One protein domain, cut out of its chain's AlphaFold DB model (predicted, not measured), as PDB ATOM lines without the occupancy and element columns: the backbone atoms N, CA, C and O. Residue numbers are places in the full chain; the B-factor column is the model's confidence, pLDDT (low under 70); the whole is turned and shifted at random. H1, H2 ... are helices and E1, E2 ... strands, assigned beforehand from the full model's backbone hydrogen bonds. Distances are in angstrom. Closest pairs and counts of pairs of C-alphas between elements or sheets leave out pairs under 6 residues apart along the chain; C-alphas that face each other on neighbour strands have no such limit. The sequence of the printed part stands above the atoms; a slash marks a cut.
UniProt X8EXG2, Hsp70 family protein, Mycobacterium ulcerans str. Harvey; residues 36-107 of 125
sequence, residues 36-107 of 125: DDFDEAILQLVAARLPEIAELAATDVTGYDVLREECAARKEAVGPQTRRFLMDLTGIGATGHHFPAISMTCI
ATOM      1  N   ASP A  36      32.777  96.978 -17.851       93.43
ATOM      2  CA  ASP A  36      33.769  96.149 -18.540       93.43
ATOM      3  C   ASP A  36      34.787  97.003 -19.305       93.43
ATOM      4  O   ASP A  36      35.972  96.679 -19.361       93.43
ATOM      5  N   ASP A  37      34.349  98.134 -19.868       91.79
ATOM      6  CA  ASP A  37      35.238  99.086 -20.533       91.79
ATOM      7  C   ASP A  37      36.226  99.718 -19.546       91.79
ATOM      8  O   ASP A  37      37.382  99.983 -19.883       91.79
ATOM      9  N   PHE A  38      35.772  99.973 -18.316       91.46
ATOM     10  CA  PHE A  38      36.630 100.498 -17.260       91.46
ATOM     11  C   PHE A  38      37.597  99.428 -16.746       91.46
ATOM     12  O   PHE A  38      38.758  99.752 -16.516       91.46
ATOM     13  N   ASP A  39      37.155  98.175 -16.626       93.96
ATOM     14  CA  ASP A  39      38.026  97.052 -16.251       93.96
ATOM     15  C   ASP A  39      39.133  96.853 -17.282       93.96
ATOM     16  O   ASP A  39      40.308  96.757 -16.928       93.96
ATOM     17  N   GLU A  40      38.780  96.897 -18.567       92.89
ATOM     18  CA  GLU A  40      39.745  96.823 -19.657       92.89
ATOM     19  C   GLU A  40      40.717  98.011 -19.631       92.89
ATOM     20  O   GLU A  40      41.923  97.833 -19.785       92.89
ATOM     21  N   ALA A  41      40.245  99.230 -19.358       92.06
ATOM     22  CA  ALA A  41      41.119 100.395 -19.221       92.06
ATOM     23  C   ALA A  41      42.148 100.235 -18.082       92.06
ATOM     24  O   ALA A  41      43.300 100.662 -18.214       92.06
ATOM     25  N   ILE A  42      41.756  99.608 -16.969       93.26
ATOM     26  CA  ILE A  42      42.664  99.276 -15.862       93.26
ATOM     27  C   ILE A  42      43.653  98.195 -16.289       93.26
ATOM     28  O   ILE A  42      44.852  98.346 -16.055       93.26
ATOM     29  N   LEU A  43      43.184  97.147 -16.961       93.86
ATOM     30  CA  LEU A  43      44.028  96.069 -17.462       93.86
ATOM     31  C   LEU A  43      45.110  96.588 -18.417       93.86
ATOM     32  O   LEU A  43      46.281  96.241 -18.271       93.86
ATOM     33  N   GLN A  44      44.752  97.497 -19.327       92.71
ATOM     34  CA  GLN A  44      45.704  98.158 -20.225       92.71
ATOM     35  C   GLN A  44      46.726  99.015 -19.463       92.71
ATOM     36  O   GLN A  44      47.902  99.049 -19.828       92.71
ATOM     37  N   LEU A  45      46.317  99.679 -18.374       91.91
ATOM     38  CA  LEU A  45      47.238 100.412 -17.503       91.91
ATOM     39  C   LEU A  45      48.249  99.470 -16.826       91.91
ATOM     40  O   LEU A  45      49.426  99.826 -16.714       91.91
ATOM     41  N   VAL A  46      47.808  98.286 -16.389       92.71
ATOM     42  CA  VAL A  46      48.686  97.259 -15.807       92.71
ATOM     43  C   VAL A  46      49.638  96.702 -16.860       92.71
ATOM     44  O   VAL A  46      50.849  96.735 -16.649       92.71
ATOM     45  N   ALA A  47      49.118  96.281 -18.014       92.89
ATOM     46  CA  ALA A  47      49.900  95.714 -19.112       92.89
ATOM     47  C   ALA A  47      50.949  96.694 -19.667       92.89
ATOM     48  O   ALA A  47      52.052  96.292 -20.027       92.89
ATOM     49  N   ALA A  48      50.659  98.001 -19.671       91.50
ATOM     50  CA  ALA A  48      51.626  99.024 -20.069       91.50
ATOM     51  C   ALA A  48      52.836  99.126 -19.120       91.50
ATOM     52  O   ALA A  48      53.900  99.594 -19.529       91.50
ATOM     53  N   ARG A  49      52.683  98.729 -17.851       90.64
ATOM     54  CA  ARG A  49      53.760  98.742 -16.850       90.64
ATOM     55  C   ARG A  49      54.440  97.384 -16.690       90.64
ATOM     56  O   ARG A  49      55.601  97.357 -16.291       90.64
ATOM     57  N   LEU A  50      53.716  96.308 -16.981       91.29
ATOM     58  CA  LEU A  50      54.117  94.917 -16.803       91.29
ATOM     59  C   LEU A  50      53.933  94.175 -18.138       91.29
ATOM     60  O   LEU A  50      52.862  93.614 -18.390       91.29
ATOM     61  N   PRO A  51      54.931  94.218 -19.041       88.91
ATOM     62  CA  PRO A  51      54.842  93.595 -20.362       88.91
ATOM     63  C   PRO A  51      54.549  92.087 -20.327       88.91
ATOM     64  O   PRO A  51      53.964  91.561 -21.272       88.91
ATOM     65  N   GLU A  52      54.900  91.402 -19.237       90.74
ATOM     66  CA  GLU A  52      54.608  89.987 -18.984       90.74
ATOM     67  C   GLU A  52      53.106  89.663 -19.007       90.74
ATOM     68  O   GLU A  52      52.722  88.533 -19.304       90.74
ATOM     69  N   ILE A  53      52.233  90.652 -18.784       92.03
ATOM     70  CA  ILE A  53      50.779  90.466 -18.880       92.03
ATOM     71  C   ILE A  53      50.350  90.090 -20.303       92.03
ATOM     72  O   ILE A  53      49.388  89.342 -20.475       92.03
ATOM     73  N   ALA A  54      51.062  90.564 -21.330       90.39
ATOM     74  CA  ALA A  54      50.772  90.185 -22.712       90.39
ATOM     75  C   ALA A  54      51.083  88.701 -22.976       90.39
ATOM     76  O   ALA A  54      50.368  88.048 -23.735       90.39
ATOM     77  N   GLU A  55      52.123  88.164 -22.332       91.69
ATOM     78  CA  GLU A  55      52.467  86.743 -22.401       91.69
ATOM     79  C   GLU A  55      51.487  85.896 -21.581       91.69
ATOM     80  O   GLU A  55      51.008  84.875 -22.079       91.69
ATOM     81  N   LEU A  56      51.106  86.355 -20.381       92.95
ATOM     82  CA  LEU A  56      50.074  85.724 -19.551       92.95
ATOM     83  C   LEU A  56      48.769  85.544 -20.339       92.95
ATOM     84  O   LEU A  56      48.247  84.437 -20.414       92.95
ATOM     85  N   ALA A  57      48.299  86.601 -21.010       92.36
ATOM     86  CA  ALA A  57      47.077  86.571 -21.816       92.36
ATOM     87  C   ALA A  57      47.088  85.501 -22.925       92.36
ATOM     88  O   ALA A  57      46.030  85.022 -23.333       92.36
ATOM     89  N   ALA A  58      48.270  85.138 -23.434       93.77
ATOM     90  CA  ALA A  58      48.431  84.148 -24.496       93.77
ATOM     91  C   ALA A  58      48.677  82.721 -23.980       93.77
ATOM     92  O   ALA A  58      48.407  81.762 -24.703       93.77
ATOM     93  N   THR A  59      49.221  82.572 -22.770       95.52
ATOM     94  CA  THR A  59      49.744  81.292 -22.255       95.52
ATOM     95  C   THR A  59      48.931  80.717 -21.100       95.52
ATOM     96  O   THR A  59      48.865  79.495 -20.963       95.52
ATOM     97  N   ASP A  60      48.281  81.566 -20.309       94.57
ATOM     98  CA  ASP A  60      47.530  81.184 -19.119       94.57
ATOM     99  C   ASP A  60      46.207  81.956 -19.058       94.57
ATOM    100  O   ASP A  60      46.093  83.039 -18.480       94.57
ATOM    101  N   VAL A  61      45.181  81.368 -19.678       94.11
ATOM    102  CA  VAL A  61      43.824  81.932 -19.712       94.11
ATOM    103  C   VAL A  61      43.261  82.091 -18.299       94.11
ATOM    104  O   VAL A  61      42.640  83.105 -18.001       94.11
ATOM    105  N   THR A  62      43.511  81.126 -17.408       95.72
ATOM    106  CA  THR A  62      42.989  81.165 -16.036       95.72
ATOM    107  C   THR A  62      43.658  82.265 -15.220       95.72
ATOM    108  O   THR A  62      42.962  83.034 -14.563       95.72
ATOM    109  N   GLY A  63      44.985  82.392 -15.287       94.90
ATOM    110  CA  GLY A  63      45.695  83.500 -14.647       94.90
ATOM    111  C   GLY A  63      45.259  84.858 -15.198       94.90
ATOM    112  O   GLY A  63      45.079  85.814 -14.442       94.90
ATOM    113  N   TYR A  64      45.009  84.945 -16.506       95.36
ATOM    114  CA  TYR A  64      44.476  86.160 -17.114       95.36
ATOM    115  C   TYR A  64      43.063  86.504 -16.612       95.36
ATOM    116  O   TYR A  64      42.798  87.672 -16.326       95.36
ATOM    117  N   ASP A  65      42.181  85.519 -16.423       95.62
ATOM    118  CA  ASP A  65      40.849  85.738 -15.840       95.62
ATOM    119  C   ASP A  65      40.936  86.238 -14.387       95.62
ATOM    120  O   ASP A  65      40.274  87.218 -14.041       95.62
ATOM    121  N   VAL A  66      41.828  85.669 -13.564       95.80
ATOM    122  CA  VAL A  66      42.088  86.162 -12.193       95.80
ATOM    123  C   VAL A  66      42.545  87.624 -12.206       95.80
ATOM    124  O   VAL A  66      42.102  88.433 -11.388       95.80
ATOM    125  N   LEU A  67      43.405  88.004 -13.155       95.37
ATOM    126  CA  LEU A  67      43.833  89.393 -13.307       95.37
ATOM    127  C   LEU A  67      42.668  90.320 -13.691       95.37
ATOM    128  O   LEU A  67      42.605  91.453 -13.207       95.37
ATOM    129  N   ARG A  68      41.745  89.867 -14.552       95.81
ATOM    130  CA  ARG A  68      40.547  90.643 -14.919       95.81
ATOM    131  C   ARG A  68      39.628  90.852 -13.716       95.81
ATOM    132  O   ARG A  68      39.152  91.971 -13.520       95.81
ATOM    133  N   GLU A  69      39.427  89.825 -12.894       95.62
ATOM    134  CA  GLU A  69      38.654  89.927 -11.648       95.62
ATOM    135  C   GLU A  69      39.288  90.919 -10.666       95.62
ATOM    136  O   GLU A  69      38.599  91.766 -10.097       95.62
ATOM    137  N   GLU A  70      40.613  90.888 -10.524       95.42
ATOM    138  CA  GLU A  70      41.328  91.849  -9.687       95.42
ATOM    139  C   GLU A  70      41.195  93.287 -10.232       95.42
ATOM    140  O   GLU A  70      40.977  94.223  -9.457       95.42
ATOM    141  N   CYS A  71      41.238  93.488 -11.556       95.11
ATOM    142  CA  CYS A  71      40.971  94.797 -12.167       95.11
ATOM    143  C   CYS A  71      39.566  95.312 -11.813       95.11
ATOM    144  O   CYS A  71      39.428  96.477 -11.420       95.11
ATOM    145  N   ALA A  72      38.550  94.445 -11.888       95.32
ATOM    146  CA  ALA A  72      37.176  94.774 -11.513       95.32
ATOM    147  C   ALA A  72      37.052  95.130 -10.025       95.32
ATOM    148  O   ALA A  72      36.490  96.174  -9.683       95.32
ATOM    149  N   ALA A  73      37.681  94.353  -9.142       94.59
ATOM    150  CA  ALA A  73      37.719  94.649  -7.713       94.59
ATOM    151  C   ALA A  73      38.386  96.006  -7.422       94.59
ATOM    152  O   ALA A  73      37.914  96.779  -6.581       94.59
ATOM    153  N   ARG A  74      39.465  96.355  -8.142       93.70
ATOM    154  CA  ARG A  74      40.120  97.663  -7.982       93.70
ATOM    155  C   ARG A  74      39.282  98.813  -8.508       93.70
ATOM    156  O   ARG A  74      39.277  99.865  -7.868       93.70
ATOM    157  N   LYS A  75      38.567  98.630  -9.621       92.54
ATOM    158  CA  LYS A  75      37.580  99.602 -10.109       92.54
ATOM    159  C   LYS A  75      36.526  99.875  -9.037       92.54
ATOM    160  O   LYS A  75      36.289 101.032  -8.706       92.54
ATOM    161  N   GLU A  76      35.929  98.828  -8.477       93.03
ATOM    162  CA  GLU A  76      34.851  98.929  -7.484       93.03
ATOM    163  C   GLU A  76      35.312  99.552  -6.159       93.03
ATOM    164  O   GLU A  76      34.549 100.255  -5.497       93.03
ATOM    165  N   ALA A  77      36.581  99.363  -5.797       92.60
ATOM    166  CA  ALA A  77      37.183  99.966  -4.610       92.60
ATOM    167  C   ALA A  77      37.584 101.447  -4.784       92.60
ATOM    168  O   ALA A  77      37.983 102.100  -3.811       92.60
ATOM    169  N   VAL A  78      37.531 102.008  -6.000       89.11
ATOM    170  CA  VAL A  78      37.900 103.411  -6.243       89.11
ATOM    171  C   VAL A  78      36.824 104.346  -5.691       89.11
ATOM    172  O   VAL A  78      35.693 104.386  -6.165       89.11
ATOM    173  N   GLY A  79      37.206 105.166  -4.712       89.63
ATOM    174  CA  GLY A  79      36.372 106.224  -4.152       89.63
ATOM    175  C   GLY A  79      36.842 107.633  -4.543       89.63
ATOM    176  O   GLY A  79      37.902 107.805  -5.149       89.63
ATOM    177  N   PRO A  80      36.110 108.685  -4.125       87.59
ATOM    178  CA  PRO A  80      36.407 110.078  -4.488       87.59
ATOM    179  C   PRO A  80      37.798 110.586  -4.071       87.59
ATOM    180  O   PRO A  80      38.291 111.559  -4.631       87.59
ATOM    181  N   GLN A  81      38.418 109.956  -3.068       90.36
ATOM    182  CA  GLN A  81      39.733 110.333  -2.531       90.36
ATOM    183  C   GLN A  81      40.861 109.384  -2.972       90.36
ATOM    184  O   GLN A  81      42.008 109.557  -2.553       90.36
ATOM    185  N   THR A  82      40.570 108.385  -3.812       89.42
ATOM    186  CA  THR A  82      41.573 107.425  -4.280       89.42
ATOM    187  C   THR A  82      42.591 108.132  -5.171       89.42
ATOM    188  O   THR A  82      42.273 108.609  -6.257       89.42
ATOM    189  N   ARG A  83      43.845 108.199  -4.710       90.39
ATOM    190  CA  ARG A  83      44.975 108.769  -5.472       90.39
ATOM    191  C   ARG A  83      45.833 107.708  -6.151       90.39
ATOM    192  O   ARG A  83      46.465 107.979  -7.169       90.39
ATOM    193  N   ARG A  84      45.890 106.526  -5.543       92.04
ATOM    194  CA  ARG A  84      46.606 105.339  -6.004       92.04
ATOM    195  C   ARG A  84      45.829 104.113  -5.563       92.04
ATOM    196  O   ARG A  84      45.143 104.170  -4.544       92.04
ATOM    197  N   PHE A  85      45.997 103.022  -6.285       91.42
ATOM    198  CA  PHE A  85      45.529 101.710  -5.867       91.42
ATOM    199  C   PHE A  85      46.697 100.721  -5.935       91.42
ATOM    200  O   PHE A  85      47.672 100.949  -6.655       91.42
ATOM    201  N   LEU A  86      46.649  99.683  -5.105       92.95
ATOM    202  CA  LEU A  86      47.561  98.544  -5.186       92.95
ATOM    203  C   LEU A  86      46.884  97.497  -6.059       92.95
ATOM    204  O   LEU A  86      45.767  97.120  -5.733       92.95
ATOM    205  N   MET A  87      47.538  97.063  -7.127       94.35
ATOM    206  CA  MET A  87      47.110  95.895  -7.886       94.35
ATOM    207  C   MET A  87      47.747  94.658  -7.260       94.35
ATOM    208  O   MET A  87      48.980  94.589  -7.219       94.35
ATOM    209  N   ASP A  88      46.942  93.733  -6.739       92.79
ATOM    210  CA  ASP A  88      47.434  92.472  -6.187       92.79
ATOM    211  C   ASP A  88      47.622  91.446  -7.309       92.79
ATOM    212  O   ASP A  88      46.668  90.981  -7.919       92.79
ATOM    213  N   LEU A  89      48.874  91.097  -7.597       92.52
ATOM    214  CA  LEU A  89      49.220  90.154  -8.662       92.52
ATOM    215  C   LEU A  89      49.651  88.789  -8.118       92.52
ATOM    216  O   LEU A  89      50.161  87.951  -8.864       92.52
ATOM    217  N   THR A  90      49.440  88.538  -6.824       91.89
ATOM    218  CA  THR A  90      49.814  87.261  -6.201       91.89
ATOM    219  C   THR A  90      49.064  86.082  -6.818       91.89
ATOM    220  O   THR A  90      49.645  85.006  -6.957       91.89
ATOM    221  N   GLY A  91      47.825  86.302  -7.277       88.69
ATOM    222  CA  GLY A  91      47.015  85.303  -7.982       88.69
ATOM    223  C   GLY A  91      47.623  84.803  -9.298       88.69
ATOM    224  O   GLY A  91      47.299  83.702  -9.727       88.69
ATOM    225  N   ILE A  92      48.546  85.566  -9.893       90.74
ATOM    226  CA  ILE A  92      49.283  85.202 -11.115       90.74
ATOM    227  C   ILE A  92      50.779  84.969 -10.847       90.74
ATOM    228  O   ILE A  92      51.593  84.956 -11.766       90.74
ATOM    229  N   GLY A  93      51.167  84.819  -9.575       88.19
ATOM    230  CA  GLY A  93      52.555  84.573  -9.175       88.19
ATOM    231  C   GLY A  93      53.489  85.786  -9.266       88.19
ATOM    232  O   GLY A  93      54.705  85.608  -9.199       88.19
ATOM    233  N   ALA A  94      52.959  87.008  -9.389       87.89
ATOM    234  CA  ALA A  94      53.746  88.239  -9.470       87.89
ATOM    235  C   ALA A  94      53.599  89.118  -8.215       87.89
ATOM    236  O   ALA A  94      52.705  88.950  -7.383       87.89
ATOM    237  N   THR A  95      54.510  90.078  -8.050       90.65
ATOM    238  CA  THR A  95      54.449  91.038  -6.942       90.65
ATOM    239  C   THR A  95      53.404  92.112  -7.207       90.65
ATOM    240  O   THR A  95      53.283  92.590  -8.329       90.65
ATOM    241  N   GLY A  96      52.683  92.552  -6.176       91.64
ATOM    242  CA  GLY A  96      51.740  93.659  -6.325       91.64
ATOM    243  C   GLY A  96      52.426  94.990  -6.667       91.64
ATOM    244  O   GLY A  96      53.527  95.282  -6.194       91.64
ATOM    245  N   HIS A  97      51.757  95.829  -7.460       92.16
ATOM    246  CA  HIS A  97      52.277  97.130  -7.896       92.16
ATOM    247  C   HIS A  97      51.291  98.266  -7.623       92.16
ATOM    248  O   HIS A  97      50.084  98.131  -7.801       92.16
ATOM    249  N   HIS A  98      51.811  99.430  -7.229       92.76
ATOM    250  CA  HIS A  98      50.998 100.635  -7.093       92.76
ATOM    251  C   HIS A  98      50.827 101.360  -8.429       92.76
ATOM    252  O   HIS A  98      51.804 101.698  -9.102       92.76
ATOM    253  N   PHE A  99      49.580 101.702  -8.739       91.35
ATOM    254  CA  PHE A  99      49.190 102.464  -9.920       91.35
ATOM    255  C   PHE A  99      48.550 103.801  -9.525       91.35
ATOM    256  O   PHE A  99      47.986 103.919  -8.429       91.35
ATOM    257  N   PRO A 100      48.660 104.847 -10.368       87.56
ATOM    258  CA  PRO A 100      47.923 106.092 -10.163       87.56
ATOM    259  C   PRO A 100      46.412 105.850 -10.248       87.56
ATOM    260  O   PRO A 100      45.967 104.848 -10.798       87.56
ATOM    261  N   ALA A 101      45.616 106.775  -9.712       82.54
ATOM    262  CA  ALA A 101      44.163 106.708  -9.824       82.54
ATOM    263  C   ALA A 101      43.709 106.547 -11.285       82.54
ATOM    264  O   ALA A 101      44.197 107.234 -12.184       82.54
ATOM    265  N   ILE A 102      42.722 105.678 -11.491       81.24
ATOM    266  CA  ILE A 102      42.191 105.307 -12.811       81.24
ATOM    267  C   ILE A 102      41.414 106.442 -13.488       81.24
ATOM    268  O   ILE A 102      41.102 106.359 -14.671       81.24
ATOM    269  N   SER A 103      41.115 107.522 -12.756       75.18
ATOM    270  CA  SER A 103      40.234 108.606 -13.199       75.18
ATOM    271  C   SER A 103      40.622 109.164 -14.566       75.18
ATOM    272  O   SER A 103      39.747 109.324 -15.411       75.18
ATOM    273  N   MET A 104      41.915 109.395 -14.817       72.62
ATOM    274  CA  MET A 104      42.404 109.891 -16.109       72.62
ATOM    275  C   MET A 104      42.252 108.866 -17.234       72.62
ATOM    276  O   MET A 104      41.854 109.233 -18.340       72.62
ATOM    277  N   THR A 105      42.521 107.591 -16.951       80.33
ATOM    278  CA  THR A 105      42.397 106.487 -17.914       80.33
ATOM    279  C   THR A 105      40.941 106.265 -18.329       80.33
ATOM    280  O   THR A 105      40.668 105.919 -19.472       80.33
ATOM    281  N   CYS A 106      39.988 106.546 -17.437       81.34
ATOM    282  CA  CYS A 106      38.558 106.364 -17.680       81.34
ATOM    283  C   CYS A 106      37.887 107.536 -18.433       81.34
ATOM    284  O   CYS A 106      36.769 107.379 -18.931       81.34
ATOM    285  N   ILE A 107      38.538 108.706 -18.560       82.19
ATOM    286  CA  ILE A 107      37.965 109.900 -19.221       82.19
ATOM    287  C   ILE A 107      37.433 109.618 -20.638       82.19
ATOM    288  O   ILE A 107      36.336 110.092 -20.946       82.19
TER     289      ILE A 107
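This is residues 36 to 107 of the 125 residues of the protein "Hsp70 family protein" of Mycobacterium ulcerans str. Harvey (UniProt X8EXG2). What shape is this? Helices H1 and H3 pack steeply on each other as the core, and the two-stranded hairpin E1 E2 packs over them, E1 near H3 and E2 near H1. H2 lies at one end of the long axis and H4 near the other. What is printed? The 72 residues are mostly helix, with four named helices and two antiparallel strands in the order H1 H2 H3 E1 E2 H4. They are compact, with a radius of gyration of the C-alphas of 11.5 A, yet elongated, spanning 36 by 22 by 18 A.

Where are the helices? H1 is residues 36 to 49, 20.2 A long, from C-alpha 36 at (33.769, 96.149, -18.540); H2 is 52 to 59; H3 is 61 to 76, 22.8 A; H4 is 103 to 107, with C-alpha 107 at (37.965, 109.900, -19.221). And the strands? E1 is residues 84 to 87 and E2 is 97 to 100.

What does the hub, H1, touch? It touches H3, closest C-alphas Asp 39 and Ala 72 at 5.3 A, at a steep tilt of 69.9 degrees, only just short of about perpendicular. It touches H4, closest C-alphas Phe 38 and Cys 106 at 6.2 A. H1 and H2 only just touch, only at the corner, with 3 pairs of C-alphas within 8 A, the closest Ala 47 and Ile 53 at 5.3 A. What do the backbones show? In the hairpin, N 87 and O 97 are 2.8 A apart, within hydrogen-bond range. Every O i to N i+4 pair is within range in H3 and H4, 9 of 10 in H1 and 3 of 4 in H2.

How far does it reach? The C-alphas of Thr 59 and Gln 81, the two farthest apart, are 36.5 A apart. Is anything cut or uncertain? The printed part has no cut, no link is long, and no printed residue is under 70 in pLDDT.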